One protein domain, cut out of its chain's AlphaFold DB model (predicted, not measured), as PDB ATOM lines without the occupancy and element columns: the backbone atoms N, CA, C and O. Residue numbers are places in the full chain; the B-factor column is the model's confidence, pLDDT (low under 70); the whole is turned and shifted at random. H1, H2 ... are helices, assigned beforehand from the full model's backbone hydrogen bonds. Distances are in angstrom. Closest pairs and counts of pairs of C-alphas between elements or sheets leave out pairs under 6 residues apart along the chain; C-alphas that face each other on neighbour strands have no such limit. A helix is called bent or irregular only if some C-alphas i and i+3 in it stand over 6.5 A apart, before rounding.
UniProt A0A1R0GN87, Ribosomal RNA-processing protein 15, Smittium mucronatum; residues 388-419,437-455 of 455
ATOM      1  N   THR A 388       8.673  20.808 -35.268       89.62
ATOM      2  CA  THR A 388       7.575  21.627 -34.751       89.62
ATOM      3  C   THR A 388       8.025  22.388 -33.506       89.62
ATOM      4  O   THR A 388       8.966  21.988 -32.824       89.62
ATOM      5  N   ILE A 389       7.334  23.480 -33.160       89.81
ATOM      6  CA  ILE A 389       7.684  24.361 -32.024       89.81
ATOM      7  C   ILE A 389       7.911  23.569 -30.719       89.81
ATOM      8  O   ILE A 389       8.809  23.890 -29.941       89.81
ATOM      9  N   LEU A 390       7.161  22.480 -30.524       91.50
ATOM     10  CA  LEU A 390       7.284  21.588 -29.369       91.50
ATOM     11  C   LEU A 390       8.538  20.690 -29.416       91.50
ATOM     12  O   LEU A 390       9.125  20.407 -28.373       91.50
ATOM     13  N   THR A 391       8.984  20.256 -30.600       92.06
ATOM     14  CA  THR A 391      10.143  19.357 -30.763       92.06
ATOM     15  C   THR A 391      11.471  20.099 -30.894       92.06
ATOM     16  O   THR A 391      12.512  19.524 -30.574       92.06
ATOM     17  N   ILE A 392      11.457  21.385 -31.274       92.44
ATOM     18  CA  ILE A 392      12.665  22.222 -31.420       92.44
ATOM     19  C   ILE A 392      13.501  22.237 -30.130       92.44
ATOM     20  O   ILE A 392      14.733  22.209 -30.179       92.44
ATOM     21  N   GLY A 393      12.854  22.277 -28.960       94.81
ATOM     22  CA  GLY A 393      13.553  22.259 -27.673       94.81
ATOM     23  C   GLY A 393      14.348  20.967 -27.452       94.81
ATOM     24  O   GLY A 393      15.514  21.017 -27.055       94.81
ATOM     25  N   TYR A 394      13.734  19.823 -27.756       95.25
ATOM     26  CA  TYR A 394      14.350  18.503 -27.617       95.25
ATOM     27  C   TYR A 394      15.477  18.288 -28.633       95.25
ATOM     28  O   TYR A 394      16.573  17.862 -28.269       95.25
ATOM     29  N   GLU A 395      15.271  18.676 -29.889       92.00
ATOM     30  CA  GLU A 395      16.292  18.560 -30.932       92.00
ATOM     31  C   GLU A 395      17.526  19.424 -30.636       92.00
ATOM     32  O   GLU A 395      18.662  18.961 -30.760       92.00
ATOM     33  N   LYS A 396      17.334  20.649 -30.126       95.62
ATOM     34  CA  LYS A 396      18.446  21.493 -29.651       95.62
ATOM     35  C   LYS A 396      19.237  20.821 -28.528       95.62
ATOM     36  O   LYS A 396      20.458  20.977 -28.470       95.62
ATOM     37  N   GLN A 397      18.577  20.089 -27.630       96.62
ATOM     38  CA  GLN A 397      19.265  19.323 -26.586       96.62
ATOM     39  C   GLN A 397      20.059  18.157 -27.183       96.62
ATOM     40  O   GLN A 397      21.226  17.992 -26.828       96.62
ATOM     41  N   LEU A 398      19.487  17.413 -28.133       96.31
ATOM     42  CA  LEU A 398      20.195  16.342 -28.839       96.31
ATOM     43  C   LEU A 398      21.423  16.865 -29.593       96.31
ATOM     44  O   LEU A 398      22.506  16.295 -29.447       96.31
ATOM     45  N   LYS A 399      21.302  17.994 -30.306       96.12
ATOM     46  CA  LYS A 399      22.434  18.649 -30.982       96.12
ATOM     47  C   LYS A 399      23.548  18.994 -29.992       96.12
ATOM     48  O   LYS A 399      24.706  18.696 -30.258       96.12
ATOM     49  N   LYS A 400      23.206  19.552 -28.822       97.88
ATOM     50  CA  LYS A 400      24.177  19.871 -27.755       97.88
ATOM     51  C   LYS A 400      24.853  18.631 -27.168       97.88
ATOM     52  O   LYS A 400      26.038  18.678 -26.855       97.88
ATOM     53  N   ILE A 401      24.112  17.541 -26.976       96.75
ATOM     54  CA  ILE A 401      24.670  16.280 -26.468       96.75
ATOM     55  C   ILE A 401      25.646  15.694 -27.494       96.75
ATOM     56  O   ILE A 401      26.766  15.336 -27.130       96.75
ATOM     57  N   ALA A 402      25.255  15.664 -28.770       96.88
ATOM     58  CA  ALA A 402      26.097  15.177 -29.856       96.88
ATOM     59  C   ALA A 402      27.377  16.014 -30.005       96.88
ATOM     60  O   ALA A 402      28.474  15.457 -30.012       96.88
ATOM     61  N   THR A 403      27.265  17.347 -30.035       97.56
ATOM     62  CA  THR A 403      28.434  18.232 -30.155       97.56
ATOM     63  C   THR A 403      29.348  18.122 -28.940       97.56
ATOM     64  O   THR A 403      30.561  18.024 -29.105       97.56
ATOM     65  N   ARG A 404      28.797  18.039 -27.718       94.81
ATOM     66  CA  ARG A 404      29.590  17.795 -26.503       94.81
ATOM     67  C   ARG A 404      30.365  16.479 -26.592       94.81
ATOM     68  O   ARG A 404      31.535  16.467 -26.222       94.81
ATOM     69  N   GLY A 405      29.747  15.408 -27.095       92.62
ATOM     70  CA  GLY A 405      30.415  14.122 -27.311       92.62
ATOM     71  C   GLY A 405      31.560  14.212 -28.325       92.62
ATOM     72  O   GLY A 405      32.670  13.768 -28.041       92.62
ATOM     73  N   VAL A 406      31.328  14.856 -29.476       96.12
ATOM     74  CA  VAL A 406      32.358  15.052 -30.516       96.12
ATOM     75  C   VAL A 406      33.527  15.889 -29.996       96.12
ATOM     76  O   VAL A 406      34.683  15.498 -30.153       96.12
ATOM     77  N   VAL A 407      33.247  16.999 -29.308       95.50
ATOM     78  CA  VAL A 407      34.283  17.863 -28.717       95.50
ATOM     79  C   VAL A 407      35.083  17.115 -27.649       95.50
ATOM     80  O   VAL A 407      36.304  17.253 -27.590       95.50
ATOM     81  N   GLN A 408      34.430  16.288 -26.825       90.88
ATOM     82  CA  GLN A 408      35.123  15.442 -25.849       90.88
ATOM     83  C   GLN A 408      36.079  14.459 -26.530       90.88
ATOM     84  O   GLN A 408      37.228  14.366 -26.105       90.88
ATOM     85  N   LEU A 409      35.651  13.789 -27.604       90.81
ATOM     86  CA  LEU A 409      36.506  12.881 -28.377       90.81
ATOM     87  C   LEU A 409      37.684  13.611 -29.030       90.81
ATOM     88  O   LEU A 409      38.812  13.123 -28.983       90.81
ATOM     89  N   PHE A 410      37.452  14.794 -29.597       93.50
ATOM     90  CA  PHE A 410      38.515  15.587 -30.210       93.50
ATOM     91  C   PHE A 410      39.560  16.026 -29.179       93.50
ATOM     92  O   PHE A 410      40.761  15.861 -29.394       93.50
ATOM     93  N   ASN A 411      39.109  16.517 -28.022       88.25
ATOM     94  CA  ASN A 411      39.992  16.908 -26.927       88.25
ATOM     95  C   ASN A 411      40.762  15.714 -26.358       88.25
ATOM     96  O   ASN A 411      41.948  15.842 -26.075       88.25
ATOM     97  N   ALA A 412      40.115  14.555 -26.250       86.50
ATOM     98  CA  ALA A 412      40.736  13.295 -25.863       86.50
ATOM     99  C   ALA A 412      41.862  12.878 -26.824       86.50
ATOM    100  O   ALA A 412      42.973  12.591 -26.386       86.50
ATOM    101  N   ILE A 413      41.602  12.903 -28.133       85.88
ATOM    102  CA  ILE A 413      42.603  12.591 -29.166       85.88
ATOM    103  C   ILE A 413      43.739  13.619 -29.148       85.88
ATOM    104  O   ILE A 413      44.907  13.273 -29.322       85.88
ATOM    105  N   LYS A 414      43.418  14.898 -28.943       87.69
ATOM    106  CA  LYS A 414      44.421  15.961 -28.851       87.69
ATOM    107  C   LYS A 414      45.303  15.786 -27.616       87.69
ATOM    108  O   LYS A 414      46.517  15.910 -27.738       87.69
ATOM    109  N   ALA A 415      44.713  15.473 -26.462       84.81
ATOM    110  CA  ALA A 415      45.434  15.201 -25.223       84.81
ATOM    111  C   ALA A 415      46.329  13.968 -25.365       84.81
ATOM    112  O   ALA A 415      47.512  14.056 -25.054       84.81
ATOM    113  N   SER A 416      45.811  12.877 -25.938       82.19
ATOM    114  CA  SER A 416      46.604  11.674 -26.178       82.19
ATOM    115  C   SER A 416      47.791  11.999 -27.085       82.19
ATOM    116  O   SER A 416      48.935  11.831 -26.682       82.19
ATOM    117  N   LYS A 417      47.563  12.594 -28.265       82.75
ATOM    118  CA  LYS A 417      48.648  13.014 -29.172       82.75
ATOM    119  C   LYS A 417      49.661  13.946 -28.490       82.75
ATOM    120  O   LYS A 417      50.860  13.805 -28.719       82.75
ATOM    121  N   ALA A 418      49.203  14.876 -27.650       83.50
ATOM    122  CA  ALA A 418      50.066  15.797 -26.916       83.50
ATOM    123  C   ALA A 418      50.925  15.092 -25.854       83.50
ATOM    124  O   ALA A 418      52.111  15.389 -25.769       83.50
ATOM    125  N   GLU A 419      50.372  14.152 -25.086       78.94
ATOM    126  CA  GLU A 419      51.125  13.339 -24.117       78.94
ATOM    127  C   GLU A 419      52.229  12.530 -24.800       78.94
ATOM    128  O   GLU A 419      53.357  12.484 -24.310       78.94
ATOM    129  N   ASN A 437      54.228   1.846 -29.904       61.12
ATOM    130  CA  ASN A 437      53.227   1.276 -29.004       61.12
ATOM    131  C   ASN A 437      51.846   1.943 -29.135       61.12
ATOM    132  O   ASN A 437      50.855   1.324 -28.770       61.12
ATOM    133  N   LEU A 438      51.746   3.149 -29.701       60.03
ATOM    134  CA  LEU A 438      50.464   3.807 -29.988       60.03
ATOM    135  C   LEU A 438      49.744   3.251 -31.201       60.03
ATOM    136  O   LEU A 438      48.532   3.062 -31.162       60.03
ATOM    137  N   ALA A 439      50.492   3.003 -32.275       67.12
ATOM    138  CA  ALA A 439      49.956   2.346 -33.458       67.12
ATOM    139  C   ALA A 439      49.601   0.880 -33.146       67.12
ATOM    140  O   ALA A 439      48.658   0.338 -33.719       67.12
ATOM    141  N   GLY A 440      50.323   0.265 -32.196       71.31
ATOM    142  CA  GLY A 440      50.058  -1.080 -31.684       71.31
ATOM    143  C   GLY A 440      49.016  -1.168 -30.559       71.31
ATOM    144  O   GLY A 440      48.535  -2.266 -30.266       71.31
ATOM    145  N   MET A 441      48.638  -0.056 -29.919       71.38
ATOM    146  CA  MET A 441      47.592  -0.054 -28.898       71.38
ATOM    147  C   MET A 441      46.257  -0.364 -29.567       71.38
ATOM    148  O   MET A 441      45.766   0.374 -30.419       71.38
ATOM    149  N   SER A 442      45.646  -1.484 -29.172       72.62
ATOM    150  CA  SER A 442      44.343  -1.857 -29.709       72.62
ATOM    151  C   SER A 442      43.333  -0.736 -29.442       72.62
ATOM    152  O   SER A 442      43.302  -0.152 -28.355       72.62
ATOM    153  N   LYS A 443      42.459  -0.459 -30.419       79.06
ATOM    154  CA  LYS A 443      41.372   0.535 -30.308       79.06
ATOM    155  C   LYS A 443      40.578   0.388 -29.001       79.06
ATOM    156  O   LYS A 443      40.104   1.374 -28.450       79.06
ATOM    157  N   THR A 444      40.476  -0.837 -28.476       81.94
ATOM    158  CA  THR A 444      39.824  -1.133 -27.194       81.94
ATOM    159  C   THR A 444      40.547  -0.528 -25.990       81.94
ATOM    160  O   THR A 444      39.890   0.075 -25.148       81.94
ATOM    161  N   SER A 445      41.880  -0.595 -25.944       79.25
ATOM    162  CA  SER A 445      42.686  -0.013 -24.864       79.25
ATOM    163  C   SER A 445      42.637   1.514 -24.879       79.25
ATOM    164  O   SER A 445      42.593   2.136 -23.822       79.25
ATOM    165  N   PHE A 446      42.612   2.121 -26.070       77.06
ATOM    166  CA  PHE A 446      42.451   3.568 -26.209       77.06
ATOM    167  C   PHE A 446      41.075   4.027 -25.710       77.06
ATOM    168  O   PHE A 446      40.982   4.964 -24.925       77.06
ATOM    169  N   LEU A 447      40.002   3.327 -26.096       84.44
ATOM    170  CA  LEU A 447      38.653   3.640 -25.620       84.44
ATOM    171  C   LEU A 447      38.507   3.479 -24.100       84.44
ATOM    172  O   LEU A 447      37.742   4.226 -23.495       84.44
ATOM    173  N   ASP A 448      39.219   2.539 -23.481       84.62
ATOM    174  CA  ASP A 448      39.186   2.346 -22.028       84.62
ATOM    175  C   ASP A 448      39.892   3.489 -21.279       84.62
ATOM    176  O   ASP A 448      39.376   4.001 -20.284       84.62
ATOM    177  N   LEU A 449      41.010   3.991 -21.816       78.62
ATOM    178  CA  LEU A 449      41.660   5.215 -21.325       78.62
ATOM    179  C   LEU A 449      40.744   6.444 -21.460       78.62
ATOM    180  O   LEU A 449      40.670   7.263 -20.547       78.62
ATOM    181  N   LEU A 450      39.981   6.549 -22.555       77.12
ATOM    182  CA  LEU A 450      39.019   7.646 -22.731       77.12
ATOM    183  C   LEU A 450      37.821   7.565 -21.784       77.12
ATOM    184  O   LEU A 450      37.312   8.598 -21.358       77.12
ATOM    185  N   LYS A 451      37.362   6.355 -21.454       85.19
ATOM    186  CA  LYS A 451      36.259   6.149 -20.507       85.19
ATOM    187  C   LYS A 451      36.683   6.433 -19.071       85.19
ATOM    188  O   LYS A 451      35.920   7.039 -18.330       85.19
ATOM    189  N   THR A 452      37.889   6.015 -18.695       82.25
ATOM    190  CA  THR A 452      38.436   6.219 -17.345       82.25
ATOM    191  C   THR A 452      38.846   7.668 -17.084       82.25
ATOM    192  O   THR A 452      38.719   8.129 -15.957       82.25
ATOM    193  N   GLY A 453      39.273   8.414 -18.109       67.00
ATOM    194  CA  GLY A 453      39.602   9.842 -17.995       67.00
ATOM    195  C   GLY A 453      38.399  10.796 -17.961       67.00
ATOM    196  O   GLY A 453      38.601  12.010 -17.924       67.00
ATOM    197  N   LEU A 454      37.167  10.275 -18.025       61.47
ATOM    198  CA  LEU A 454      35.930  11.067 -18.040       61.47
ATOM    199  C   LEU A 454      35.174  11.070 -16.692       61.47
ATOM    200  O   LEU A 454      34.179  11.793 -16.586       61.47
ATOM    201  N   GLU A 455      35.611  10.270 -15.706       57.25
ATOM    202  CA  GLU A 455      35.170  10.344 -14.295       57.25
ATOM    203  C   GLU A 455      35.916  11.450 -13.541       57.25
ATOM    204  O   GLU A 455      35.245  12.169 -12.758       57.25
TER     205      GLU A 455
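What this domain is: This is residues 388 to 419 and 437 to 455 of the 455 residues of the protein "Ribosomal RNA-processing protein 15" of Smittium mucronatum (UniProt A0A1R0GN87). One long helix, H1, makes the length of this model, and its first part, residues 389 to 407, sticks out free. Near its other end the short helix H3 stands crosswise beside it with hardly any contact, and the single small turn H2 comes before H3, off to the side of H1. The printed part has 51 residues with three named helices, in the order H1, H2, H3, and no named strand; the class is all helix. The whole is extended, with a radius of gyration of the C-alphas of 15.5 A, and spans 51 by 20 by 19 A.

Where its parts are: Start at Thr 388, then find C-alpha 389 at (7.684, 24.361, -32.024), where H1 begins; it runs through residues 389 to 419, 45.5 A from first to last C-alpha. H1 is irregular, but only just: C-alphas 390 and 393 are 6.53 A apart. After the cut, H2 holds residues 437 to 440 and is 4.8 A long, beginning at C-alpha 437 (53.227, 1.276, -29.004). H3, residues 443 to 452, is 14.5 A long and ends at C-alpha 452 (38.436, 6.219, -17.345).

How they stand to each other: Look at Ala 412 in H1 and Leu 450 in H3: their C-alphas, the closest of the two helices, are 6.7 A apart, and the helices are close but not clearly touching. Their lines stand at 71 degrees, only just about perpendicular. H2 is apart from H1 and from H3. Each O i to N i+4 pair in H3 is within hydrogen-bond range, and 25 of 27 are in H1; H2 is too short for such a pair, and its one O i to N i+3 pair is not within range.

The domain as a whole: The C-alphas farthest apart, of Ile 389 and Asn 437, are 51.1 A apart. Residues 420 to 436 are not printed, and C-alphas 419 and 437 are 13.2 A apart across this cut, which holds the link from H1 to H2. The link from H2 to H3 is tight. Residues 439 to 445, of which 443 to 445 belong to H3, also stand free. The mean pLDDT of the printed part is 84.8; look for values under 70 at residues 437 to 439 and at 453 to 455, the last being the chain's last residue.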